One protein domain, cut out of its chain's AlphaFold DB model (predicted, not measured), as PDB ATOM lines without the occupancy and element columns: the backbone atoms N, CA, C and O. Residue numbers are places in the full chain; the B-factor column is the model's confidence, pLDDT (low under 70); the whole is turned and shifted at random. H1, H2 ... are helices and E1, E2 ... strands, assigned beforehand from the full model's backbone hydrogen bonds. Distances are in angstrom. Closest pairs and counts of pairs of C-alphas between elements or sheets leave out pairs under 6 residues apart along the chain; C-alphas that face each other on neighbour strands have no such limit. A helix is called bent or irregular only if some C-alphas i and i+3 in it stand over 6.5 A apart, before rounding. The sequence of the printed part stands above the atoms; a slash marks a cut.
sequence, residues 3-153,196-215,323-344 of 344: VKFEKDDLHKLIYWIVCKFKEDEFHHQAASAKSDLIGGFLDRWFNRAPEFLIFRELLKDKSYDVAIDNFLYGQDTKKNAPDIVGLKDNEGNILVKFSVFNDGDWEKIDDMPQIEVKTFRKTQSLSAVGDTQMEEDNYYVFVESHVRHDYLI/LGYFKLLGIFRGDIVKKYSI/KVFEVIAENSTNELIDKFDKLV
ATOM      1  N   VAL A   3     137.494 165.152 112.607       97.44
ATOM      2  CA  VAL A   3     138.615 164.301 112.197       97.44
ATOM      3  C   VAL A   3     139.062 163.501 113.412       97.44
ATOM      4  O   VAL A   3     139.378 164.077 114.458       97.44
ATOM      5  N   LYS A   4     139.074 162.172 113.293       96.62
ATOM      6  CA  LYS A   4     139.588 161.300 114.355       96.62
ATOM      7  C   LYS A   4     141.080 161.548 114.550       96.62
ATOM      8  O   LYS A   4     141.807 161.733 113.580       96.62
ATOM      9  N   PHE A   5     141.516 161.557 115.805       96.25
ATOM     10  CA  PHE A   5     142.932 161.591 116.136       96.25
ATOM     11  C   PHE A   5     143.407 160.162 116.367       96.25
ATOM     12  O   PHE A   5     142.962 159.504 117.306       96.25
ATOM     13  N   GLU A   6     144.268 159.669 115.484       94.62
ATOM     14  CA  GLU A   6     144.690 158.272 115.495       94.62
ATOM     15  C   GLU A   6     146.120 158.110 116.018       94.62
ATOM     16  O   GLU A   6     146.877 159.069 116.192       94.62
ATOM     17  N   LYS A   7     146.504 156.864 116.299       93.25
ATOM     18  CA  LYS A   7     147.806 156.555 116.894       93.25
ATOM     19  C   LYS A   7     148.977 157.006 116.018       93.25
ATOM     20  O   LYS A   7     149.966 157.507 116.546       93.25
ATOM     21  N   ASP A   8     148.855 156.879 114.699       94.06
ATOM     22  CA  ASP A   8     149.899 157.310 113.765       94.06
ATOM     23  C   ASP A   8     150.044 158.835 113.720       94.06
ATOM     24  O   ASP A   8     151.160 159.353 113.631       94.06
ATOM     25  N   ASP A   9     148.941 159.566 113.897       95.56
ATOM     26  CA  ASP A   9     148.964 161.020 114.037       95.56
ATOM     27  C   ASP A   9     149.676 161.440 115.323       95.56
ATOM     28  O   ASP A   9     150.506 162.356 115.316       95.56
ATOM     29  N   LEU A  10     149.405 160.731 116.423       95.50
ATOM     30  CA  LEU A  10     150.112 160.931 117.680       95.50
ATOM     31  C   LEU A  10     151.602 160.608 117.532       95.50
ATOM     32  O   LEU A  10     152.429 161.408 117.957       95.50
ATOM     33  N   HIS A  11     151.974 159.495 116.897       95.12
ATOM     34  CA  HIS A  11     153.379 159.156 116.659       95.12
ATOM     35  C   HIS A  11     154.108 160.253 115.879       95.12
ATOM     36  O   HIS A  11     155.191 160.675 116.288       95.12
ATOM     37  N   LYS A  12     153.501 160.749 114.794       94.50
ATOM     38  CA  LYS A  12     154.059 161.830 113.976       94.50
ATOM     39  C   LYS A  12     154.263 163.105 114.796       94.50
ATOM     40  O   LYS A  12     155.344 163.693 114.753       94.50
ATOM     41  N   LEU A  13     153.252 163.501 115.570       95.56
ATOM     42  CA  LEU A  13     153.319 164.673 116.439       95.56
ATOM     43  C   LEU A  13     154.423 164.526 117.492       95.56
ATOM     44  O   LEU A  13     155.272 165.402 117.618       95.56
ATOM     45  N   ILE A  14     154.447 163.408 118.220       95.31
ATOM     46  CA  ILE A  14     155.440 163.147 119.269       95.31
ATOM     47  C   ILE A  14     156.851 163.143 118.692       95.31
ATOM     48  O   ILE A  14     157.747 163.725 119.296       95.31
ATOM     49  N   TYR A  15     157.054 162.525 117.527       95.00
ATOM     50  CA  TYR A  15     158.359 162.507 116.878       95.00
ATOM     51  C   TYR A  15     158.849 163.927 116.580       95.00
ATOM     52  O   TYR A  15     159.956 164.286 116.981       95.00
ATOM     53  N   TRP A  16     157.996 164.763 115.981       94.25
ATOM     54  CA  TRP A  16     158.330 166.162 115.719       94.25
ATOM     55  C   TRP A  16     158.619 166.945 117.009       94.25
ATOM     56  O   TRP A  16     159.626 167.650 117.086       94.25
ATOM     57  N   ILE A  17     157.801 166.780 118.058       93.19
ATOM     58  CA  ILE A  17     158.032 167.463 119.340       93.19
ATOM     59  C   ILE A  17     159.351 167.004 119.979       93.19
ATOM     60  O   ILE A  17     160.051 167.818 120.573       93.19
ATOM     61  N   VAL A  18     159.720 165.724 119.858       92.69
ATOM     62  CA  VAL A  18     160.997 165.205 120.368       92.69
ATOM     63  C   VAL A  18     162.182 165.782 119.593       92.69
ATOM     64  O   VAL A  18     163.159 166.166 120.234       92.69
ATOM     65  N   CYS A  19     162.103 165.884 118.261       92.00
ATOM     66  CA  CYS A  19     163.110 166.591 117.460       92.00
ATOM     67  C   CYS A  19     163.251 168.036 117.944       92.00
ATOM     68  O   CYS A  19     164.339 168.450 118.336       92.00
ATOM     69  N   LYS A  20     162.132 168.762 118.063       88.56
ATOM     70  CA  LYS A  20     162.130 170.136 118.573       88.56
ATOM     71  C   LYS A  20     162.725 170.226 119.981       88.56
ATOM     72  O   LYS A  20     163.593 171.046 120.227       88.56
ATOM     73  N   PHE A  21     162.347 169.346 120.903       88.06
ATOM     74  CA  PHE A  21     162.918 169.334 122.251       88.06
ATOM     75  C   PHE A  21     164.428 169.070 122.248       88.06
ATOM     76  O   PHE A  21     165.144 169.598 123.088       88.06
ATOM     77  N   LYS A  22     164.947 168.239 121.347       86.62
ATOM     78  CA  LYS A  22     166.380 167.919 121.334       86.62
ATOM     79  C   LYS A  22     167.237 168.975 120.648       86.62
ATOM     80  O   LYS A  22     168.401 169.104 121.009       86.62
ATOM     81  N   GLU A  23     166.680 169.675 119.671       85.56
ATOM     82  CA  GLU A  23     167.458 170.467 118.715       85.56
ATOM     83  C   GLU A  23     167.148 171.974 118.784       85.56
ATOM     84  O   GLU A  23     167.980 172.788 118.399       85.56
ATOM     85  N   ASP A  24     165.990 172.372 119.317       76.56
ATOM     86  CA  ASP A  24     165.545 173.768 119.405       76.56
ATOM     87  C   ASP A  24     165.794 174.333 120.814       76.56
ATOM     88  O   ASP A  24     164.875 174.449 121.629       76.56
ATOM     89  N   GLU A  25     167.054 174.682 121.116       69.69
ATOM     90  CA  GLU A  25     167.454 175.299 122.398       69.69
ATOM     91  C   GLU A  25     166.651 176.575 122.721       69.69
ATOM     92  O   GLU A  25     166.406 176.896 123.887       69.69
ATOM     93  N   PHE A  26     166.189 177.282 121.686       65.62
ATOM     94  CA  PHE A  26     165.488 178.559 121.782       65.62
ATOM     95  C   PHE A  26     164.123 178.454 122.479       65.62
ATOM     96  O   PHE A  26     163.727 179.357 123.226       65.62
ATOM     97  N   HIS A  27     163.405 177.340 122.311       67.56
ATOM     98  CA  HIS A  27     162.065 177.165 122.880       67.56
ATOM     99  C   HIS A  27     162.018 176.470 124.251       67.56
ATOM    100  O   HIS A  27     160.945 176.414 124.867       67.56
ATOM    101  N   HIS A  28     163.153 176.014 124.796       63.19
ATOM    102  CA  HIS A  28     163.212 175.456 126.161       63.19
ATOM    103  C   HIS A  28     162.880 176.485 127.245       63.19
ATOM    104  O   HIS A  28     162.343 176.132 128.294       63.19
ATOM    105  N   GLN A  29     163.140 177.769 126.980       56.22
ATOM    106  CA  GLN A  29     163.064 178.852 127.968       56.22
ATOM    107  C   GLN A  29     161.870 179.801 127.776       56.22
ATOM    108  O   GLN A  29     161.942 180.983 128.115       56.22
ATOM    109  N   ALA A  30     160.747 179.332 127.226       49.78
ATOM    110  CA  ALA A  30     159.588 180.204 127.041       49.78
ATOM    111  C   ALA A  30     158.978 180.649 128.396       49.78
ATOM    112  O   ALA A  30     158.159 179.961 128.998       49.78
ATOM    113  N   ALA A  31     159.378 181.844 128.842       46.31
ATOM    114  CA  ALA A  31     158.716 182.727 129.810       46.31
ATOM    115  C   ALA A  31     158.593 182.282 131.286       46.31
ATOM    116  O   ALA A  31     157.932 182.978 132.059       46.31
ATOM    117  N   SER A  32     159.242 181.202 131.729       44.84
ATOM    118  CA  SER A  32     159.289 180.832 133.152       44.84
ATOM    119  C   SER A  32     160.706 180.466 133.594       44.84
ATOM    120  O   SER A  32     161.476 179.916 132.816       44.84
ATOM    121  N   ALA A  33     161.046 180.728 134.860       47.91
ATOM    122  CA  ALA A  33     162.333 180.372 135.474       47.91
ATOM    123  C   ALA A  33     162.572 178.847 135.614       47.91
ATOM    124  O   ALA A  33     163.490 178.429 136.317       47.91
ATOM    125  N   LYS A  34     161.729 178.007 134.996       51.69
ATOM    126  CA  LYS A  34     161.829 176.546 134.981       51.69
ATOM    127  C   LYS A  34     162.010 176.064 133.543       51.69
ATOM    128  O   LYS A  34     161.206 176.411 132.681       51.69
ATOM    129  N   SER A  35     163.044 175.257 133.304       64.94
ATOM    130  CA  SER A  35     163.204 174.514 132.053       64.94
ATOM    131  C   SER A  35     162.224 173.345 132.048       64.94
ATOM    132  O   SER A  35     162.269 172.500 132.950       64.94
ATOM    133  N   ASP A  36     161.338 173.290 131.058       70.50
ATOM    134  CA  ASP A  36     160.440 172.149 130.912       70.50
ATOM    135  C   ASP A  36     161.255 170.872 130.672       70.50
ATOM    136  O   ASP A  36     162.180 170.845 129.864       70.50
ATOM    137  N   LEU A  37     160.891 169.791 131.362       85.31
ATOM    138  CA  LEU A  37     161.282 168.447 130.943       85.31
ATOM    139  C   LEU A  37     160.349 167.990 129.815       85.31
ATOM    140  O   LEU A  37     159.260 168.543 129.646       85.31
ATOM    141  N   ILE A  38     160.737 166.937 129.089       87.38
ATOM    142  CA  ILE A  38     160.025 166.469 127.888       87.38
ATOM    143  C   ILE A  38     158.504 166.346 128.076       87.38
ATOM    144  O   ILE A  38     157.761 166.748 127.193       87.38
ATOM    145  N   GLY A  39     158.024 165.875 129.232       86.56
ATOM    146  CA  GLY A  39     156.587 165.751 129.500       86.56
ATOM    147  C   GLY A  39     155.825 167.080 129.418       86.56
ATOM    148  O   GLY A  39     154.796 167.150 128.756       86.56
ATOM    149  N   GLY A  40     156.354 168.152 130.018       86.12
ATOM    150  CA  GLY A  40     155.737 169.483 129.925       86.12
ATOM    151  C   GLY A  40     155.849 170.083 128.521       86.12
ATOM    152  O   GLY A  40     154.934 170.756 128.048       86.12
ATOM    153  N   PHE A  41     156.943 169.775 127.820       87.44
ATOM    154  CA  PHE A  41     157.158 170.221 126.446       87.44
ATOM    155  C   PHE A  41     156.186 169.555 125.456       87.44
ATOM    156  O   PHE A  41     155.672 170.228 124.566       87.44
ATOM    157  N   LEU A  42     155.873 168.266 125.647       91.06
ATOM    158  CA  LEU A  42     154.845 167.548 124.882       91.06
ATOM    159  C   LEU A  42     153.488 168.251 124.970       91.06
ATOM    160  O   LEU A  42     152.904 168.582 123.942       91.06
ATOM    161  N   ASP A  43     153.029 168.562 126.183       86.75
ATOM    162  CA  ASP A  43     151.735 169.220 126.385       86.75
ATOM    163  C   ASP A  43     151.683 170.628 125.780       86.75
ATOM    164  O   ASP A  43     150.649 171.045 125.255       86.75
ATOM    165  N   ARG A  44     152.801 171.366 125.817       85.62
ATOM    166  CA  ARG A  44     152.902 172.706 125.227       85.62
ATOM    167  C   ARG A  44     152.692 172.680 123.712       85.62
ATOM    168  O   ARG A  44     151.981 173.530 123.182       85.62
ATOM    169  N   TRP A  45     153.319 171.725 123.030       90.44
ATOM    170  CA  TRP A  45     153.309 171.637 121.568       90.44
ATOM    171  C   TRP A  45     152.217 170.721 121.015       90.44
ATOM    172  O   TRP A  45     152.033 170.658 119.804       90.44
ATOM    173  N   PHE A  46     151.436 170.063 121.875       91.62
ATOM    174  CA  PHE A  46     150.338 169.194 121.458       91.62
ATOM    175  C   PHE A  46     149.312 169.903 120.555       91.62
ATOM    176  O   PHE A  46     148.790 169.317 119.607       91.62
ATOM    177  N   ASN A  47     149.053 171.191 120.810       90.88
ATOM    178  CA  ASN A  47     148.055 171.991 120.089       90.88
ATOM    179  C   ASN A  47     148.357 172.220 118.601       90.88
ATOM    180  O   ASN A  47     147.495 172.766 117.915       90.88
ATOM    181  N   ARG A  48     149.527 171.781 118.126       93.31
ATOM    182  CA  ARG A  48     149.940 171.759 116.722       93.31
ATOM    183  C   ARG A  48     149.274 170.652 115.901       93.31
ATOM    184  O   ARG A  48     149.176 170.763 114.684       93.31
ATOM    185  N   ALA A  49     148.781 169.584 116.534       95.62
ATOM    186  CA  ALA A  49     148.170 168.455 115.819       95.62
ATOM    187  C   ALA A  49     147.157 168.868 114.718       95.62
ATOM    188  O   ALA A  49     147.210 168.320 113.613       95.62
ATOM    189  N   PRO A  50     146.273 169.860 114.948       96.44
ATOM    190  CA  PRO A  50     145.310 170.297 113.944       96.44
ATOM    191  C   PRO A  50     145.901 170.868 112.656       96.44
ATOM    192  O   PRO A  50     145.223 170.789 111.633       96.44
ATOM    193  N   GLU A  51     147.130 171.394 112.676       95.31
ATOM    194  CA  GLU A  51     147.790 171.984 111.501       95.31
ATOM    195  C   GLU A  51     147.893 170.988 110.342       95.31
ATOM    196  O   GLU A  51     147.695 171.361 109.194       95.31
ATOM    197  N   PHE A  52     148.146 169.705 110.626       94.06
ATOM    198  CA  PHE A  52     148.152 168.663 109.593       94.06
ATOM    199  C   PHE A  52     146.848 167.870 109.528       94.06
ATOM    200  O   PHE A  52     146.480 167.409 108.454       94.06
ATOM    201  N   LEU A  53     146.137 167.690 110.644       96.81
ATOM    202  CA  LEU A  53     144.928 166.860 110.669       96.81
ATOM    203  C   LEU A  53     143.762 167.487 109.908       96.81
ATOM    204  O   LEU A  53     143.073 166.802 109.155       96.81
ATOM    205  N   ILE A  54     143.527 168.781 110.125       97.94
ATOM    206  CA  ILE A  54     142.383 169.476 109.538       97.94
ATOM    207  C   ILE A  54     142.587 169.655 108.040       97.94
ATOM    208  O   ILE A  54     141.679 169.355 107.269       97.94
ATOM    209  N   PHE A  55     143.775 170.091 107.619       97.12
ATOM    210  CA  PHE A  55     144.058 170.279 106.201       97.12
ATOM    211  C   PHE A  55     144.119 168.961 105.429       97.12
ATOM    212  O   PHE A  55     143.560 168.912 104.339       97.12
ATOM    213  N   ARG A  56     144.644 167.874 106.022       95.44
ATOM    214  CA  ARG A  56     144.569 166.534 105.416       95.44
ATOM    215  C   ARG A  56     143.137 166.154 105.046       95.44
ATOM    216  O   ARG A  56     142.912 165.645 103.958       95.44
ATOM    217  N   GLU A  57     142.173 166.381 105.940       97.06
ATOM    218  CA  GLU A  57     140.770 166.054 105.655       97.06
ATOM    219  C   GLU A  57     140.134 167.046 104.670       97.06
ATOM    220  O   GLU A  57     139.405 166.624 103.774       97.06
ATOM    221  N   LEU A  58     140.417 168.351 104.795       97.12
ATOM    222  CA  LEU A  58     139.899 169.379 103.877       97.12
ATOM    223  C   LEU A  58     140.382 169.190 102.434       97.12
ATOM    224  O   LEU A  58     139.649 169.507 101.500       97.12
ATOM    225  N   LEU A  59     141.612 168.707 102.259       97.44
ATOM    226  CA  LEU A  59     142.296 168.598 100.972       97.44
ATOM    227  C   LEU A  59     142.397 167.152 100.466       97.44
ATOM    228  O   LEU A  59     143.062 166.908  99.467       97.44
ATOM    229  N   LYS A  60     141.728 166.184 101.105       95.94
ATOM    230  CA  LYS A  60     141.867 164.748 100.785       95.94
ATOM    231  C   LYS A  60     141.576 164.379  99.324       95.94
ATOM    232  O   LYS A  60     142.116 163.396  98.828       95.94
ATOM    233  N   ASP A  61     140.728 165.162  98.658       96.75
ATOM    234  CA  ASP A  61     140.320 164.962  97.263       96.75
ATOM    235  C   ASP A  61     141.089 165.885  96.288       96.75
ATOM    236  O   ASP A  61     140.731 165.997  95.114       96.75
ATOM    237  N   LYS A  62     142.132 166.582  96.763       97.81
ATOM    238  CA  LYS A  62     142.978 167.494  95.982       97.81
ATOM    239  C   LYS A  62     144.308 166.830  95.608       97.81
ATOM    240  O   LYS A  62     144.773 165.890  96.248       97.81
ATOM    241  N   SER A  63     144.953 167.338  94.558       96.88
ATOM    242  CA  SER A  63     146.291 166.896  94.129       96.88
ATOM    243  C   SER A  63     147.436 167.544  94.918       96.88
ATOM    244  O   SER A  63     148.604 167.349  94.581       96.88
ATOM    245  N   TYR A  64     147.103 168.344  95.928       97.94
ATOM    246  CA  TYR A  64     148.029 169.119  96.737       97.94
ATOM    247  C   TYR A  64     147.600 169.093  98.210       97.94
ATOM    248  O   TYR A  64     146.437 168.857  98.531       97.94
ATOM    249  N   ASP A  65     148.544 169.400  99.092       97.75
ATOM    250  CA  ASP A  65     148.359 169.538 100.536       97.75
ATOM    251  C   ASP A  65     149.060 170.817 101.027       97.75
ATOM    252  O   ASP A  65     149.804 171.479 100.294       97.75
ATOM    253  N   VAL A  66     148.850 171.179 102.288       97.62
ATOM    254  CA  VAL A  66     149.554 172.293 102.922       97.62
ATOM    255  C   VAL A  66     151.007 171.941 103.257       97.62
ATOM    256  O   VAL A  66     151.351 170.838 103.702       97.62
ATOM    257  N   ALA A  67     151.892 172.920 103.094       97.31
ATOM    258  CA  ALA A  67     153.235 172.905 103.650       97.31
ATOM    259  C   ALA A  67     153.207 173.593 105.022       97.31
ATOM    260  O   ALA A  67     152.976 174.794 105.121       97.31
ATOM    261  N   ILE A  68     153.423 172.816 106.081       95.50
ATOM    262  CA  ILE A  68     153.414 173.274 107.481       95.50
ATOM    263  C   ILE A  68     154.827 173.680 107.888       95.50
ATOM    264  O   ILE A  68     155.791 173.029 107.468       95.50
ATOM    265  N   ASP A  69     154.953 174.688 108.749       93.19
ATOM    266  CA  ASP A  69     156.241 175.095 109.309       93.19
ATOM    267  C   ASP A  69     156.849 174.019 110.226       93.19
ATOM    268  O   ASP A  69     156.652 174.027 111.439       93.19
ATOM    269  N   ASN A  70     157.633 173.086 109.686       91.88
ATOM    270  CA  ASN A  70     158.397 172.110 110.475       91.88
ATOM    271  C   ASN A  70     159.833 172.564 110.792       91.88
ATOM    272  O   ASN A  70     160.612 171.738 111.270       91.88
ATOM    273  N   PHE A  71     160.195 173.825 110.533       90.12
ATOM    274  CA  PHE A  71     161.553 174.307 110.755       90.12
ATOM    275  C   PHE A  71     161.866 174.467 112.253       90.12
ATOM    276  O   PHE A  71     160.987 174.622 113.107       90.12
ATOM    277  N   LEU A  72     163.159 174.391 112.570       87.69
ATOM    278  CA  LEU A  72     163.715 174.695 113.885       87.69
ATOM    279  C   LEU A  72     164.515 175.992 113.776       87.69
ATOM    280  O   LEU A  72     165.186 176.216 112.769       87.69
ATOM    281  N   TYR A  73     164.440 176.834 114.801       84.19
ATOM    282  CA  TYR A  73     164.936 178.207 114.731       84.19
ATOM    283  C   TYR A  73     166.070 178.472 115.717       84.19
ATOM    284  O   TYR A  73     166.076 177.957 116.837       84.19
ATOM    285  N   GLY A  74     167.016 179.310 115.289       80.88
ATOM    286  CA  GLY A  74     168.081 179.841 116.135       80.88
ATOM    287  C   GLY A  74     167.576 180.907 117.110       80.88
ATOM    288  O   GLY A  74     166.452 181.400 117.006       80.88
ATOM    289  N   GLN A  75     168.417 181.283 118.078       77.94
ATOM    290  CA  GLN A  75     168.035 182.234 119.133       77.94
ATOM    291  C   GLN A  75     167.816 183.673 118.643       77.94
ATOM    292  O   GLN A  75     167.147 184.465 119.306       77.94
ATOM    293  N   ASP A  76     168.394 184.004 117.499       80.44
ATOM    294  CA  ASP A  76     168.328 185.286 116.806       80.44
ATOM    295  C   ASP A  76     167.081 185.435 115.918       80.44
ATOM    296  O   ASP A  76     166.841 186.509 115.370       80.44
ATOM    297  N   THR A  77     166.257 184.390 115.809       82.88
ATOM    298  CA  THR A  77     165.063 184.388 114.960       82.88
ATOM    299  C   THR A  77     163.867 185.087 115.621       82.88
ATOM    300  O   THR A  77     163.587 184.916 116.814       82.88
ATOM    301  N   LYS A  78     163.100 185.852 114.836       81.56
ATOM    302  CA  LYS A  78     161.830 186.447 115.271       81.56
ATOM    303  C   LYS A  78     160.747 185.377 115.453       81.56
ATOM    304  O   LYS A  78     160.667 184.386 114.739       81.56
ATOM    305  N   LYS A  79     159.875 185.578 116.446       74.88
ATOM    306  CA  LYS A  79     158.811 184.627 116.820       74.88
ATOM    307  C   LYS A  79     157.499 184.908 116.077       74.88
ATOM    308  O   LYS A  79     156.500 185.232 116.717       74.88
ATOM    309  N   ASN A  80     157.520 184.834 114.750       77.69
ATOM    310  CA  ASN A  80     156.392 185.176 113.869       77.69
ATOM    311  C   ASN A  80     156.175 184.180 112.717       77.69
ATOM    312  O   ASN A  80     155.557 184.537 111.716       77.69
ATOM    313  N   ALA A  81     156.686 182.953 112.842       85.94
ATOM    314  CA  ALA A  81     156.460 181.922 111.839       85.94
ATOM    315  C   ALA A  81     154.957 181.620 111.698       85.94
ATOM    316  O   ALA A  81     154.301 181.412 112.724       85.94
ATOM    317  N   PRO A  82     154.411 181.606 110.469       91.00
ATOM    318  CA  PRO A  82     153.038 181.181 110.240       91.00
ATOM    319  C   PRO A  82     152.933 179.660 110.377       91.00
ATOM    320  O   PRO A  82     153.862 178.932 110.026       91.00
ATOM    321  N   ASP A  83     151.778 179.163 110.812       94.94
ATOM    322  CA  ASP A  83     151.583 177.717 110.980       94.94
ATOM    323  C   ASP A  83     151.631 176.981 109.620       94.94
ATOM    324  O   ASP A  83     152.167 175.874 109.509       94.94
ATOM    325  N   ILE A  84     151.132 177.625 108.555       96.69
ATOM    326  CA  ILE A  84     151.190 177.143 107.165       96.69
ATOM    327  C   ILE A  84     152.049 178.090 106.316       96.69
ATOM    328  O   ILE A  84     151.762 179.282 106.223       96.69
ATOM    329  N   VAL A  85     153.068 177.546 105.647       97.06
ATOM    330  CA  VAL A  85     154.070 178.299 104.863       97.06
ATOM    331  C   VAL A  85     153.896 178.173 103.346       97.06
ATOM    332  O   VAL A  85     154.583 178.863 102.589       97.06
ATOM    333  N   GLY A  86     152.995 177.312 102.865       97.88
ATOM    334  CA  GLY A  86     152.750 177.135 101.432       97.88
ATOM    335  C   GLY A  86     151.855 175.950 101.079       97.88
ATOM    336  O   GLY A  86     151.193 175.375 101.945       97.88
ATOM    337  N   LEU A  87     151.888 175.561  99.803       98.44
ATOM    338  CA  LEU A  87     151.273 174.353  99.247       98.44
ATOM    339  C   LEU A  87     152.344 173.455  98.632       98.44
ATOM    340  O   LEU A  87     153.349 173.927  98.090       98.44
ATOM    341  N   LYS A  88     152.103 172.153  98.682       98.12
ATOM    342  CA  LYS A  88     152.968 171.118  98.121       98.12
ATOM    343  C   LYS A  88     152.133 170.069  97.399       98.12
ATOM    344  O   LYS A  88     150.957 169.911  97.710       98.12
ATOM    345  N   ASP A  89     152.731 169.344  96.467       97.31
ATOM    346  CA  ASP A  89     152.086 168.163  95.898       97.31
ATOM    347  C   ASP A  89     152.084 166.994  96.901       97.31
ATOM    348  O   ASP A  89     152.681 167.049  97.984       97.31
ATOM    349  N   ASN A  90     151.411 165.909  96.528       92.75
ATOM    350  CA  ASN A  90     151.321 164.703  97.353       92.75
ATOM    351  C   ASN A  90     152.657 163.937  97.483       92.75
ATOM    352  O   ASN A  90     152.758 163.038  98.319       92.75
ATOM    353  N   GLU A  91     153.684 164.293  96.703       94.44
ATOM    354  CA  GLU A  91     155.050 163.759  96.812       94.44
ATOM    355  C   GLU A  91     155.931 164.608  97.747       94.44
ATOM    356  O   GLU A  91     156.984 164.157  98.202       94.44
ATOM    357  N   GLY A  92     155.476 165.812  98.097       93.50
ATOM    358  CA  GLY A  92     156.150 166.745  98.991       93.50
ATOM    359  C   GLY A  92     156.909 167.871  98.288       93.50
ATOM    360  O   GLY A  92     157.569 168.653  98.975       93.50
ATOM    361  N   ASN A  93     156.816 167.998  96.963       96.69
ATOM    362  CA  ASN A  93     157.434 169.102  96.234       96.69
ATOM    363  C   ASN A  93     156.637 170.389  96.459       96.69
ATOM    364  O   ASN A  93     155.411 170.402  96.361       96.69
ATOM    365  N   ILE A  94     157.333 171.491  96.748       97.62
ATOM    366  CA  ILE A  94     156.693 172.794  96.958       97.62
ATOM    367  C   ILE A  94     156.116 173.303  95.635       97.62
ATOM    368  O   ILE A  94     156.858 173.503  94.675       97.62
ATOM    369  N   LEU A  95     154.809 173.560  95.625       97.62
ATOM    370  CA  LEU A  95     154.085 174.137  94.491       97.62
ATOM    371  C   LEU A  95     154.006 175.658  94.623       97.62
ATOM    372  O   LEU A  95     154.307 176.391  93.686       97.62
ATOM    373  N   VAL A  96     153.640 176.129  95.816       97.94
ATOM    374  CA  VAL A  96     153.382 177.545  96.100       97.94
ATOM    375  C   VAL A  96     153.959 177.888  97.463       97.94
ATOM    376  O   VAL A  96     153.795 177.137  98.421       97.94
ATOM    377  N   LYS A  97     154.628 179.034  97.571       97.81
ATOM    378  CA  LYS A  97     155.124 179.571  98.844       97.81
ATOM    379  C   LYS A  97     154.201 180.693  99.292       97.81
ATOM    380  O   LYS A  97     153.862 181.545  98.479       97.81
ATOM    381  N   PHE A  98     153.825 180.704 100.564       97.81
ATOM    382  CA  PHE A  98     153.071 181.811 101.163       97.81
ATOM    383  C   PHE A  98     153.975 182.786 101.903       97.81
ATOM    384  O   PHE A  98     153.738 183.991 101.878       97.81
ATOM    385  N   SER A  99     155.039 182.258 102.499       95.75
ATOM    386  CA  SER A  99     156.054 183.043 103.183       95.75
ATOM    387  C   SER A  99     157.439 182.482 102.891       95.75
ATOM    388  O   SER A  99     157.598 181.309 102.539       95.75
ATOM    389  N   VAL A 100     158.451 183.326 103.045       95.56
ATOM    390  CA  VAL A 100     159.863 182.958 102.926       95.56
ATOM    391  C   VAL A 100     160.616 183.405 104.165       95.56
ATOM    392  O   VAL A 100     160.340 184.461 104.722       95.56
ATOM    393  N   PHE A 101     161.558 182.583 104.607       94.31
ATOM    394  CA  PHE A 101     162.454 182.953 105.689       94.31
ATOM    395  C   PHE A 101     163.648 183.724 105.123       94.31
ATOM    396  O   PHE A 101     164.317 183.227 104.214       94.31
ATOM    397  N   ASN A 102     163.914 184.908 105.659       93.00
ATOM    398  CA  ASN A 102     164.999 185.787 105.249       93.00
ATOM    399  C   ASN A 102     165.693 186.357 106.494       93.00
ATOM    400  O   ASN A 102     165.073 187.068 107.281       93.00
ATOM    401  N   ASP A 103     166.961 185.995 106.699       90.12
ATOM    402  CA  ASP A 103     167.838 186.526 107.755       90.12
ATOM    403  C   ASP A 103     167.194 186.657 109.153       90.12
ATOM    404  O   ASP A 103     167.278 187.694 109.814       90.12
ATOM    405  N   GLY A 104     166.554 185.586 109.633       88.25
ATOM    406  CA  GLY A 104     165.966 185.558 110.977       88.25
ATOM    407  C   GLY A 104     164.501 185.991 111.043       88.25
ATOM    408  O   GLY A 104     163.955 186.067 112.146       88.25
ATOM    409  N   ASP A 105     163.854 186.271 109.911       92.19
ATOM    410  CA  ASP A 105     162.463 186.721 109.853       92.19
ATOM    411  C   ASP A 105     161.646 185.963 108.800       92.19
ATOM    412  O   ASP A 105     162.162 185.568 107.757       92.19
ATOM    413  N   TRP A 106     160.355 185.778 109.067       92.81
ATOM    414  CA  TRP A 106     159.406 185.299 108.068       92.81
ATOM    415  C   TRP A 106     158.767 186.476 107.347       92.81
ATOM    416  O   TRP A 106     158.025 187.262 107.935       92.81
ATOM    417  N   GLU A 107     159.013 186.555 106.045       93.81
ATOM    418  CA  GLU A 107     158.432 187.548 105.154       93.81
ATOM    419  C   GLU A 107     157.246 186.936 104.407       93.81
ATOM    420  O   GLU A 107     157.358 185.889 103.760       93.81
ATOM    421  N   LYS A 108     156.086 187.590 104.505       93.50
ATOM    422  CA  LYS A 108     154.891 187.243 103.732       93.50
ATOM    423  C   LYS A 108     155.138 187.565 102.258       93.50
ATOM    424  O   LYS A 108     155.626 188.646 101.941       93.50
ATOM    425  N   ILE A 109     154.775 186.645 101.369       95.94
ATOM    426  CA  ILE A 109     154.727 186.925  99.933       95.94
ATOM    427  C   ILE A 109     153.423 187.669  99.637       95.94
ATOM    428  O   ILE A 109     152.351 187.261 100.093       95.94
ATOM    429  N   ASP A 110     153.518 188.748  98.864       93.88
ATOM    430  CA  ASP A 110     152.364 189.559  98.474       93.88
ATOM    431  C   ASP A 110     151.246 188.703  97.857       93.88
ATOM    432  O   ASP A 110     151.485 187.726  97.143       93.88
ATOM    433  N   ASP A 111     150.003 189.062  98.181       92.44
ATOM    434  CA  ASP A 111     148.768 188.378  97.777       92.44
ATOM    435  C   ASP A 111     148.615 186.909  98.225       92.44
ATOM    436  O   ASP A 111     147.559 186.302  97.993       92.44
ATOM    437  N   MET A 112     149.585 186.338  98.946       97.06
ATOM    438  CA  MET A 112     149.490 184.982  99.489       97.06
ATOM    439  C   MET A 112     148.734 184.936 100.825       97.06
ATOM    440  O   MET A 112     148.770 185.887 101.611       97.06
ATOM    441  N   PRO A 113     147.996 183.842 101.099       96.38
ATOM    442  CA  PRO A 113     147.287 183.690 102.362       96.38
ATOM    443  C   PRO A 113     148.268 183.459 103.515       96.38
ATOM    444  O   PRO A 113     149.175 182.639 103.415       96.38
ATOM    445  N   GLN A 114     148.030 184.123 104.643       95.62
ATOM    446  CA  GLN A 114     148.683 183.813 105.912       95.62
ATOM    447  C   GLN A 114     147.666 183.139 106.832       95.62
ATOM    448  O   GLN A 114     146.522 183.589 106.934       95.62
ATOM    449  N   ILE A 115     148.064 182.026 107.446       96.94
ATOM    450  CA  ILE A 115     147.145 181.107 108.118       96.94
ATOM    451  C   ILE A 115     147.665 180.794 109.517       96.94
ATOM    452  O   ILE A 115     148.807 180.376 109.685       96.94
ATOM    453  N   GLU A 116     146.780 180.954 110.494       96.00
ATOM    454  CA  GLU A 116     147.020 180.697 111.909       96.00
ATOM    455  C   GLU A 116     145.992 179.691 112.431       96.00
ATOM    456  O   GLU A 116     144.782 179.884 112.295       96.00
ATOM    457  N   VAL A 117     146.446 178.629 113.083       96.81
ATOM    458  CA  VAL A 117     145.602 177.578 113.641       96.81
ATOM    459  C   VAL A 117     145.435 177.808 115.139       96.81
ATOM    460  O   VAL A 117     146.393 177.906 115.904       96.81
ATOM    461  N   LYS A 118     144.183 177.921 115.592       96.31
ATOM    462  CA  LYS A 118     143.846 178.156 116.998       96.31
ATOM    463  C   LYS A 118     143.014 177.001 117.533       96.31
ATOM    464  O   LYS A 118     141.887 176.759 117.099       96.31
ATOM    465  N   THR A 119     143.589 176.309 118.507       95.88
ATOM    466  CA  THR A 119     143.022 175.098 119.098       95.88
ATOM    467  C   THR A 119     142.418 175.400 120.467       95.88
ATOM    468  O   THR A 119     143.088 175.936 121.351       95.88
ATOM    469  N   PHE A 120     141.160 175.010 120.670       95.50
ATOM    470  CA  PHE A 120     140.412 175.207 121.914       95.50
ATOM    471  C   PHE A 120     139.872 173.872 122.419       95.50
ATOM    472  O   PHE A 120     139.363 173.072 121.640       95.50
ATOM    473  N   ARG A 121     139.913 173.603 123.724       95.12
ATOM    474  CA  ARG A 121     139.340 172.358 124.265       95.12
ATOM    475  C   ARG A 121     137.814 172.381 124.155       95.12
ATOM    476  O   ARG A 121     137.191 173.433 124.319       95.12
ATOM    477  N   LYS A 122     137.185 171.215 123.979       95.38
ATOM    478  CA  LYS A 122     135.715 171.070 123.989       95.38
ATOM    479  C   LYS A 122     135.076 171.671 125.241       95.38
ATOM    480  O   LYS A 122     134.032 172.303 125.159       95.38
ATOM    481  N   THR A 123     135.735 171.523 126.388       93.25
ATOM    482  CA  THR A 123     135.266 172.017 127.690       93.25
ATOM    483  C   THR A 123     135.362 173.534 127.871       93.25
ATOM    484  O   THR A 123     134.786 174.065 128.815       93.25
ATOM    485  N   GLN A 124     136.087 174.245 127.004       93.31
ATOM    486  CA  GLN A 124     136.164 175.706 127.031       93.31
ATOM    487  C   GLN A 124     135.036 176.282 126.176       93.31
ATOM    488  O   GLN A 124     134.847 175.811 125.067       93.31
ATOM    489  N   SER A 125     134.313 177.303 126.636       94.75
ATOM    490  CA  SER A 125     133.275 177.969 125.818       94.75
ATOM    491  C   SER A 125     133.836 179.063 124.907       94.75
ATOM    492  O   SER A 125     133.219 179.422 123.910       94.75
ATOM    493  N   LEU A 126     135.007 179.598 125.255       96.25
ATOM    494  CA  LEU A 126     135.589 180.779 124.629       96.25
ATOM    495  C   LEU A 126     136.720 180.413 123.670       96.25
ATOM    496  O   LEU A 126     137.512 179.512 123.955       96.25
ATOM    497  N   SER A 127     136.812 181.160 122.575       95.50
ATOM    498  CA  SER A 127     137.997 181.263 121.730       95.50
ATOM    499  C   SER A 127     138.819 182.491 122.127       95.50
ATOM    500  O   SER A 127     138.298 183.458 122.688       95.50
ATOM    501  N   ALA A 128     140.121 182.436 121.857       93.75
ATOM    502  CA  ALA A 128     141.053 183.517 122.140       93.75
ATOM    503  C   ALA A 128     142.108 183.626 121.039       93.75
ATOM    504  O   ALA A 128     142.706 182.621 120.652       93.75
ATOM    505  N   VAL A 129     142.359 184.849 120.576       94.88
ATOM    506  CA  VAL A 129     143.455 185.174 119.655       94.88
ATOM    507  C   VAL A 129     144.214 186.373 120.205       94.88
ATOM    508  O   VAL A 129     143.605 187.374 120.580       94.88
ATOM    509  N   GLY A 130     145.542 186.279 120.289       92.81
ATOM    510  CA  GLY A 130     146.373 187.392 120.742       92.81
ATOM    511  C   GLY A 130     146.262 188.590 119.803       92.81
ATOM    512  O   GLY A 130     146.283 188.422 118.590       92.81
ATOM    513  N   ASP A 131     146.188 189.797 120.359       93.06
ATOM    514  CA  ASP A 131     146.130 191.050 119.586       93.06
ATOM    515  C   ASP A 131     147.329 191.189 118.635       93.06
ATOM    516  O   ASP A 131     147.174 191.555 117.481       93.06
ATOM    517  N   THR A 132     148.518 190.765 119.077       88.12
ATOM    518  CA  THR A 132     149.751 190.764 118.268       88.12
ATOM    519  C   THR A 132     149.757 189.742 117.132       88.12
ATOM    520  O   THR A 132     150.705 189.714 116.361       88.12
ATOM    521  N   GLN A 133     148.774 188.841 117.089       85.94
ATOM    522  CA  GLN A 133     148.602 187.855 116.022       85.94
ATOM    523  C   GLN A 133     147.403 188.202 115.132       85.94
ATOM    524  O   GLN A 133     147.071 187.396 114.267       85.94
ATOM    525  N   MET A 134     146.700 189.316 115.384       92.56
ATOM    526  CA  MET A 134     145.411 189.635 114.772       92.56
ATOM    527  C   MET A 134     145.539 190.641 113.620       92.56
ATOM    528  O   MET A 134     145.491 191.849 113.844       92.56
ATOM    529  N   GLU A 135     145.566 190.135 112.390       93.50
ATOM    530  CA  GLU A 135     145.551 190.911 111.147       93.50
ATOM    531  C   GLU A 135     144.285 190.592 110.343       93.50
ATOM    532  O   GLU A 135     143.816 189.456 110.313       93.50
ATOM    533  N   GLU A 136     143.685 191.602 109.715       94.31
ATOM    534  CA  GLU A 136     142.333 191.503 109.132       94.31
ATOM    535  C   GLU A 136     142.257 190.664 107.853       94.31
ATOM    536  O   GLU A 136     141.208 190.110 107.518       94.31
ATOM    537  N   ASP A 137     143.363 190.566 107.131       93.38
ATOM    538  CA  ASP A 137     143.510 189.801 105.898       93.38
ATOM    539  C   ASP A 137     144.048 188.379 106.127       93.38
ATOM    540  O   ASP A 137     144.086 187.582 105.188       93.38
ATOM    541  N   ASN A 138     144.407 188.034 107.367       95.75
ATOM    542  CA  ASN A 138     144.852 186.692 107.727       95.75
ATOM    543  C   ASN A 138     143.669 185.744 107.951       95.75
ATOM    544  O   ASN A 138     142.574 186.157 108.346       95.75
ATOM    545  N   TYR A 139     143.908 184.450 107.736       97.81
ATOM    546  CA  TYR A 139     142.947 183.383 107.993       97.81
ATOM    547  C   TYR A 139     143.240 182.700 109.330       97.81
ATOM    548  O   TYR A 139     144.352 182.250 109.595       97.81
ATOM    549  N   TYR A 140     142.207 182.559 110.152       98.19
ATOM    550  CA  TYR A 140     142.249 181.887 111.443       98.19
ATOM    551  C   TYR A 140     141.438 180.599 111.375       98.19
ATOM    552  O   TYR A 140     140.216 180.623 111.211       98.19
ATOM    553  N   VAL A 141     142.114 179.465 111.521       98.31
ATOM    554  CA  VAL A 141     141.501 178.136 111.550       98.31
ATOM    555  C   VAL A 141     141.137 177.817 112.993       98.31
ATOM    556  O   VAL A 141     142.009 177.551 113.819       98.31
ATOM    557  N   PHE A 142     139.849 177.861 113.326       98.38
ATOM    558  CA  PHE A 142     139.379 177.570 114.679       98.38
ATOM    559  C   PHE A 142     139.025 176.096 114.813       98.38
ATOM    560  O   PHE A 142     138.111 175.588 114.157       98.38
ATOM    561  N   VAL A 143     139.731 175.416 115.712       98.31
ATOM    562  CA  VAL A 143     139.609 173.974 115.915       98.31
ATOM    563  C   VAL A 143     139.239 173.682 117.360       98.31
ATOM    564  O   VAL A 143     139.890 174.135 118.299       98.31
ATOM    565  N   GLU A 144     138.198 172.884 117.554       97.81
ATOM    566  CA  GLU A 144     137.882 172.288 118.842       97.81
ATOM    567  C   GLU A 144     138.612 170.948 119.004       97.81
ATOM    568  O   GLU A 144     138.536 170.079 118.143       97.81
ATOM    569  N   SER A 145     139.297 170.761 120.129       97.00
ATOM    570  CA  SER A 145     139.951 169.512 120.511       97.00
ATOM    571  C   SER A 145     139.130 168.772 121.564       97.00
ATOM    572  O   SER A 145     138.798 169.318 122.623       97.00
ATOM    573  N   HIS A 146     138.845 167.502 121.293       96.75
ATOM    574  CA  HIS A 146     138.320 166.541 122.249       96.75
ATOM    575  C   HIS A 146     139.266 165.347 122.311       96.75
ATOM    576  O   HIS A 146     138.966 164.272 121.803       96.75
ATOM    577  N   VAL A 147     140.434 165.568 122.906       93.94
ATOM    578  CA  VAL A 147     141.431 164.525 123.145       93.94
ATOM    579  C   VAL A 147     141.415 164.156 124.620       93.94
ATOM    580  O   VAL A 147     141.275 165.020 125.493       93.94
ATOM    581  N   ARG A 148     141.555 162.866 124.911       91.25
ATOM    582  CA  ARG A 148     141.675 162.365 126.283       91.25
ATOM    583  C   ARG A 148     142.866 162.995 127.011       91.25
ATOM    584  O   ARG A 148     143.936 163.198 126.444       91.25
ATOM    585  N   HIS A 149     142.699 163.287 128.298       89.00
ATOM    586  CA  HIS A 149     143.736 163.966 129.084       89.00
ATOM    587  C   HIS A 149     144.990 163.111 129.325       89.00
ATOM    588  O   HIS A 149     146.048 163.645 129.632       89.00
ATOM    589  N   ASP A 150     144.877 161.794 129.189       90.44
ATOM    590  CA  ASP A 150     145.916 160.795 129.429       90.44
ATOM    591  C   ASP A 150     146.449 160.176 128.123       90.44
ATOM    592  O   ASP A 150     146.939 159.051 128.125       90.44
ATOM    593  N   TYR A 151     146.372 160.898 127.000       91.31
ATOM    594  CA  TYR A 151     146.713 160.405 125.657       91.31
ATOM    595  C   TYR A 151     148.092 159.721 125.563       91.31
ATOM    596  O   TYR A 151     148.249 158.758 124.816       91.31
ATOM    597  N   LEU A 152     149.076 160.156 126.360       91.00
ATOM    598  CA  LEU A 152     150.423 159.570 126.405       91.00
ATOM    599  C   LEU A 152     150.459 158.122 126.916       91.00
ATOM    600  O   LEU A 152     151.387 157.391 126.574       91.00
ATOM    601  N   ILE A 153     149.458 157.681 127.689       90.38
ATOM    602  CA  ILE A 153     149.358 156.294 128.179       90.38
ATOM    603  C   ILE A 153     149.364 155.297 127.013       90.38
ATOM    604  O   ILE A 153     149.924 154.210 127.142       90.38
ATOM    605  N   LEU A 196     141.987 157.959 121.126       94.31
ATOM    606  CA  LEU A 196     142.585 159.231 121.553       94.31
ATOM    607  C   LEU A 196     141.574 160.383 121.575       94.31
ATOM    608  O   LEU A 196     141.718 161.299 122.386       94.31
ATOM    609  N   GLY A 197     140.563 160.332 120.704       95.69
ATOM    610  CA  GLY A 197     139.527 161.350 120.551       95.69
ATOM    611  C   GLY A 197     139.508 161.975 119.152       95.69
ATOM    612  O   GLY A 197     139.775 161.300 118.158       95.69
ATOM    613  N   TYR A 198     139.164 163.261 119.056       97.44
ATOM    614  CA  TYR A 198     138.986 163.943 117.771       97.44
ATOM    615  C   TYR A 198     139.330 165.435 117.809       97.44
ATOM    616  O   TYR A 198     139.379 166.073 118.866       97.44
ATOM    617  N   PHE A 199     139.499 165.996 116.614       98.19
ATOM    618  CA  PHE A 199     139.548 167.430 116.363       98.19
ATOM    619  C   PHE A 199     138.402 167.829 115.438       98.19
ATOM    620  O   PHE A 199     138.092 167.137 114.473       98.19
ATOM    621  N   LYS A 200     137.753 168.951 115.730       98.00
ATOM    622  CA  LYS A 200     136.612 169.461 114.977       98.00
ATOM    623  C   LYS A 200     136.928 170.844 114.438       98.00
ATOM    624  O   LYS A 200     137.150 171.770 115.212       98.00
ATOM    625  N   LEU A 201     136.877 171.005 113.121       98.25
ATOM    626  CA  LEU A 201     136.890 172.328 112.507       98.25
ATOM    627  C   LEU A 201     135.575 173.040 112.841       98.25
ATOM    628  O   LEU A 201     134.506 172.583 112.417       98.25
ATOM    629  N   LEU A 202     135.673 174.138 113.593       97.69
ATOM    630  CA  LEU A 202     134.561 175.059 113.844       97.69
ATOM    631  C   LEU A 202     134.350 175.977 112.638       97.69
ATOM    632  O   LEU A 202     133.218 176.234 112.249       97.69
ATOM    633  N   GLY A 203     135.446 176.415 112.021       98.06
ATOM    634  CA  GLY A 203     135.449 177.168 110.775       98.06
ATOM    635  C   GLY A 203     136.804 177.813 110.511       98.06
ATOM    636  O   GLY A 203     137.694 177.790 111.365       98.06
ATOM    637  N   ILE A 204     136.945 178.371 109.313       98.56
ATOM    638  CA  ILE A 204     138.074 179.218 108.933       98.56
ATOM    639  C   ILE A 204     137.517 180.622 108.754       98.56
ATOM    640  O   ILE A 204     136.518 180.795 108.063       98.56
ATOM    641  N   PHE A 205     138.134 181.613 109.383       98.50
ATOM    642  CA  PHE A 205     137.613 182.977 109.414       98.50
ATOM    643  C   PHE A 205     138.705 183.960 109.039       98.50
ATOM    644  O   PHE A 205     139.834 183.826 109.504       98.50
ATOM    645  N   ARG A 206     138.367 184.978 108.253       97.94
ATOM    646  CA  ARG A 206     139.243 186.140 108.113       97.94
ATOM    647  C   ARG A 206     139.317 186.937 109.419       97.94
ATOM    648  O   ARG A 206     138.390 186.901 110.233       97.94
ATOM    649  N   GLY A 207     140.419 187.646 109.643       97.56
ATOM    650  CA  GLY A 207     140.642 188.384 110.887       97.56
ATOM    651  C   GLY A 207     139.603 189.468 111.169       97.56
ATOM    652  O   GLY A 207     139.202 189.645 112.319       97.56
ATOM    653  N   ASP A 208     139.095 190.147 110.143       97.44
ATOM    654  CA  ASP A 208     137.986 191.102 110.266       97.44
ATOM    655  C   ASP A 208     136.704 190.450 110.821       97.44
ATOM    656  O   ASP A 208     136.062 190.997 111.726       97.44
ATOM    657  N   ILE A 209     136.378 189.235 110.371       97.75
ATOM    658  CA  ILE A 209     135.279 188.421 110.906       97.75
ATOM    659  C   ILE A 209     135.548 188.039 112.365       97.75
ATOM    660  O   ILE A 209     134.658 188.158 113.215       97.75
ATOM    661  N   VAL A 210     136.781 187.642 112.700       97.81
ATOM    662  CA  VAL A 210     137.147 187.334 114.091       97.81
ATOM    663  C   VAL A 210     136.968 188.555 114.993       97.81
ATOM    664  O   VAL A 210     136.359 188.435 116.060       97.81
ATOM    665  N   LYS A 211     137.415 189.743 114.565       96.19
ATOM    666  CA  LYS A 211     137.235 191.001 115.309       96.19
ATOM    667  C   LYS A 211     135.757 191.361 115.482       96.19
ATOM    668  O   LYS A 211     135.348 191.737 116.580       96.19
ATOM    669  N   LYS A 212     134.941 191.211 114.432       95.50
ATOM    670  CA  LYS A 212     133.497 191.512 114.441       95.50
ATOM    671  C   LYS A 212     132.752 190.755 115.546       95.50
ATOM    672  O   LYS A 212     131.957 191.362 116.276       95.50
ATOM    673  N   TYR A 213     133.042 189.461 115.694       96.25
ATOM    674  CA  TYR A 213     132.376 188.556 116.641       96.25
ATOM    675  C   TYR A 213     133.106 188.363 117.975       96.25
ATOM    676  O   TYR A 213     132.675 187.562 118.805       96.25
ATOM    677  N   SER A 214     134.168 189.129 118.213       96.31
ATOM    678  CA  SER A 214     134.919 189.112 119.467       96.31
ATOM    679  C   SER A 214     134.830 190.450 120.196       96.31
ATOM    680  O   SER A 214     134.343 191.458 119.678       96.31
ATOM    681  N   ILE A 215     135.342 190.460 121.422       95.44
ATOM    682  CA  ILE A 215     135.690 191.672 122.160       95.44
ATOM    683  C   ILE A 215     137.184 191.670 122.467       95.44
ATOM    684  O   ILE A 215     137.752 190.639 122.829       95.44
ATOM    685  N   LYS A 323     130.496 179.123 119.925       96.19
ATOM    686  CA  LYS A 323     129.203 178.872 119.274       96.19
ATOM    687  C   LYS A 323     128.815 179.970 118.298       96.19
ATOM    688  O   LYS A 323     128.191 179.667 117.285       96.19
ATOM    689  N   VAL A 324     129.229 181.213 118.541       97.31
ATOM    690  CA  VAL A 324     129.050 182.292 117.560       97.31
ATOM    691  C   VAL A 324     129.852 181.989 116.299       97.31
ATOM    692  O   VAL A 324     129.302 182.082 115.204       97.31
ATOM    693  N   PHE A 325     131.105 181.551 116.436       97.38
ATOM    694  CA  PHE A 325     131.926 181.166 115.286       97.38
ATOM    695  C   PHE A 325     131.383 179.940 114.553       97.38
ATOM    696  O   PHE A 325     131.311 179.936 113.332       97.38
ATOM    697  N   GLU A 326     130.960 178.920 115.295       95.94
ATOM    698  CA  GLU A 326     130.456 177.674 114.715       95.94
ATOM    699  C   GLU A 326     129.131 177.859 113.951       95.94
ATOM    700  O   GLU A 326     128.894 177.164 112.966       95.94
ATOM    701  N   VAL A 327     128.248 178.756 114.410       95.19
ATOM    702  CA  VAL A 327     126.853 178.818 113.930       95.19
ATOM    703  C   VAL A 327     126.524 180.098 113.162       95.19
ATOM    704  O   VAL A 327     125.659 180.068 112.285       95.19
ATOM    705  N   ILE A 328     127.144 181.228 113.508       96.19
ATOM    706  CA  ILE A 328     126.729 182.554 113.027       96.19
ATOM    707  C   ILE A 328     127.777 183.224 112.143       96.19
ATOM    708  O   ILE A 328     127.396 183.872 111.171       96.19
ATOM    709  N   ALA A 329     129.058 183.121 112.492       96.88
ATOM    710  CA  ALA A 329     130.109 183.850 111.794       96.88
ATOM    711  C   ALA A 329     130.242 183.417 110.330       96.88
ATOM    712  O   ALA A 329     130.083 182.241 109.995       96.88
ATOM    713  N   GLU A 330     130.561 184.373 109.456       96.81
ATOM    714  CA  GLU A 330     130.777 184.087 108.042       96.81
ATOM    715  C   GLU A 330     132.027 183.215 107.857       96.81
ATOM    716  O   GLU A 330     133.145 183.631 108.149       96.81
ATOM    717  N   ASN A 331     131.826 181.980 107.398       96.81
ATOM    718  CA  ASN A 331     132.893 180.996 107.264       96.81
ATOM    719  C   ASN A 331     133.604 181.128 105.904       96.81
ATOM    720  O   ASN A 331     132.997 180.912 104.855       96.81
ATOM    721  N   SER A 332     134.903 181.406 105.939       98.19
ATOM    722  CA  SER A 332     135.802 181.564 104.788       98.19
ATOM    723  C   SER A 332     136.500 180.265 104.354       98.19
ATOM    724  O   SER A 332     137.499 180.321 103.643       98.19
ATOM    725  N   THR A 333     136.015 179.081 104.750       97.62
ATOM    726  CA  THR A 333     136.643 177.808 104.333       97.62
ATOM    727  C   THR A 333     136.681 177.690 102.810       97.62
ATOM    728  O   THR A 333     137.758 177.533 102.249       97.62
ATOM    729  N   ASN A 334     135.540 177.831 102.125       97.50
ATOM    730  CA  ASN A 334     135.502 177.711 100.662       97.50
ATOM    731  C   ASN A 334     136.315 178.812  99.978       97.50
ATOM    732  O   ASN A 334     137.015 178.533  99.020       97.50
ATOM    733  N   GLU A 335     136.284 180.035 100.513       97.88
ATOM    734  CA  GLU A 335     137.090 181.150 100.005       97.88
ATOM    735  C   GLU A 335     138.591 180.815 100.010       97.88
ATOM    736  O   GLU A 335     139.279 181.043  99.015       97.88
ATOM    737  N   LEU A 336     139.095 180.243 101.111       98.00
ATOM    738  CA  LEU A 336     140.493 179.837 101.222       98.00
ATOM    739  C   LEU A 336     140.825 178.671 100.280       98.00
ATOM    740  O   LEU A 336     141.861 178.704  99.618       98.00
ATOM    741  N   ILE A 337     139.955 177.659 100.195       98.00
ATOM    742  CA  ILE A 337     140.168 176.508  99.304       98.00
ATOM    743  C   ILE A 337     140.151 176.939  97.833       98.00
ATOM    744  O   ILE A 337     141.069 176.586  97.100       98.00
ATOM    745  N   ASP A 338     139.199 177.778  97.424       98.19
ATOM    746  CA  ASP A 338     139.141 178.344  96.072       98.19
ATOM    747  C   ASP A 338     140.384 179.188  95.761       98.19
ATOM    748  O   ASP A 338     140.812 179.284  94.609       98.19
ATOM    749  N   LYS A 339     140.969 179.841  96.775       97.81
ATOM    750  CA  LYS A 339     142.239 180.557  96.627       97.81
ATOM    751  C   LYS A 339     143.396 179.585  96.407       97.81
ATOM    752  O   LYS A 339     144.212 179.846  95.532       97.81
ATOM    753  N   PHE A 340     143.456 178.470  97.136       98.25
ATOM    754  CA  PHE A 340     144.457 177.426  96.894       98.25
ATOM    755  C   PHE A 340     144.331 176.827  95.489       98.25
ATOM    756  O   PHE A 340     145.329 176.754  94.782       98.25
ATOM    757  N   ASP A 341     143.111 176.497  95.062       98.06
ATOM    758  CA  ASP A 341     142.823 175.927  93.738       98.06
ATOM    759  C   ASP A 341     143.231 176.845  92.574       98.06
ATOM    760  O   ASP A 341     143.430 176.375  91.463       98.06
ATOM    761  N   LYS A 342     143.321 178.161  92.796       97.94
ATOM    762  CA  LYS A 342     143.783 179.128  91.783       97.94
ATOM    763  C   LYS A 342     145.301 179.288  91.743       97.94
ATOM    764  O   LYS A 342     145.814 179.863  90.786       97.94
ATOM    765  N   LEU A 343     145.988 178.900  92.815       97.31
ATOM    766  CA  LEU A 343     147.437 179.041  92.953       97.31
ATOM    767  C   LEU A 343     148.191 177.804  92.449       97.31
ATOM    768  O   LEU A 343     149.366 177.927  92.102       97.31
ATOM    769  N   VAL A 344     147.527 176.646  92.439       93.81
ATOM    770  CA  VAL A 344     148.014 175.362  91.908       93.81
ATOM    771  C   VAL A 344     147.468 175.159  90.503       93.81
ATOM    772  O   VAL A 344     148.254 174.712  89.637       93.81
TER     773      VAL A 344
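This is residues 3 to 153, 196 to 215 and 323 to 344 of the 344 residues of an uncharacterized protein of Candidatus Woesearchaeota archaeon CG10_big_fil_rev_8_21_14_0_10_45_16 (UniProt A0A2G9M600). A twisted sheet of E6, E8 and E9 and a smaller sheet of E1, E2 and E3 share two helices: the long, kinked H2 packs on both sheets, and so does H5. H1 packs on H2, H4 lies over the other face of the larger sheet, the hairpin of E4 and E5 continues from E3, and residues 29 to 34 stick out. The printed part has 193 residues, with named elements in the order H1, H2, E1 to E9, H3, H4, H5, a mixed class of helices and strands. The larger sheet runs E6, E8, E9 and is mixed; E1, E2, E3 is an antiparallel meander, each strand the antiparallel neighbour of the one before. The whole is compact and rounded, with a radius of gyration of the C-alphas of 16.7 A and spans of 42 by 41 by 36 A.

E6 is residues 115 to 121, 20.0 A long, E8 139 to 147, 24.2 A, and E9 197 to 206, 27.7 A. E7 is residues 126 to 130. H1, residues 7 to 23, is 24.1 A long and begins at C-alpha 7 (147.806, 156.555, 116.894). H2, residues 38 to 58, is 31.5 A long and irregular: C-alphas 44 and 47 are 7.1 A apart. E1 is residues 64 to 68, E2 84 to 89, E3 94 to 97, E4 99 to 102 and E5 105 to 108. H3 is residues 207 to 212, H4 323 to 327, and H5 333 to 343, 15.7 A, ending at C-alpha 343 (147.437, 179.041, 92.953).

E6 and E8 are parallel, with N 118 and O 141 2.8 A apart; E8 and E9 are antiparallel, with N 142 and O 203 2.9 A apart, both pairs within hydrogen-bond range. H2 is on this sheet at a height of 9.6 A, closest at the C-alphas of Asn 47 and Thr 119, 6.0 A. H5 is on the same face as H2, and H4 on the opposite face, over E9; H3 only grazes the sheet with residues 207 to 211. E7 pairs with no named strand; the closest C-alphas of E6 and E7, Phe 120 and Ser 127, are 6.5 A apart. H2 and H5 are also on the sheet of E1, E2 and E3, at heights of 11.4 A and 11.3 A. Within hydrogen-bond range are N 67 and O 86 of the hairpin E1 and E2, N 87 and O 96 of the hairpin E2 and E3, and N 100 and O 107 of the hairpin E4 and E5, at 2.8, 2.8 and 2.9 A. H1 and H2 touch at a steep tilt of 51 degrees, opposite ways, closest at the C-alphas of Ile 17 and Leu 42, 6.4 A. Every O i to N i+4 pair is within hydrogen-bond range in H1, H3, H4 and H5, and 10 of 17 in H2.

The two C-alphas farthest apart, Ala 33 and Lys 342, are 47.5 A apart. Residues 154 to 195 and 216 to 322 are not printed; the C-alphas across these cuts are 9.9 A and 14.6 A apart. The links H1 to H2 and E1 to E2 are long. Mean pLDDT of the printed part is 91.8; residues 25 to 35 are under 70.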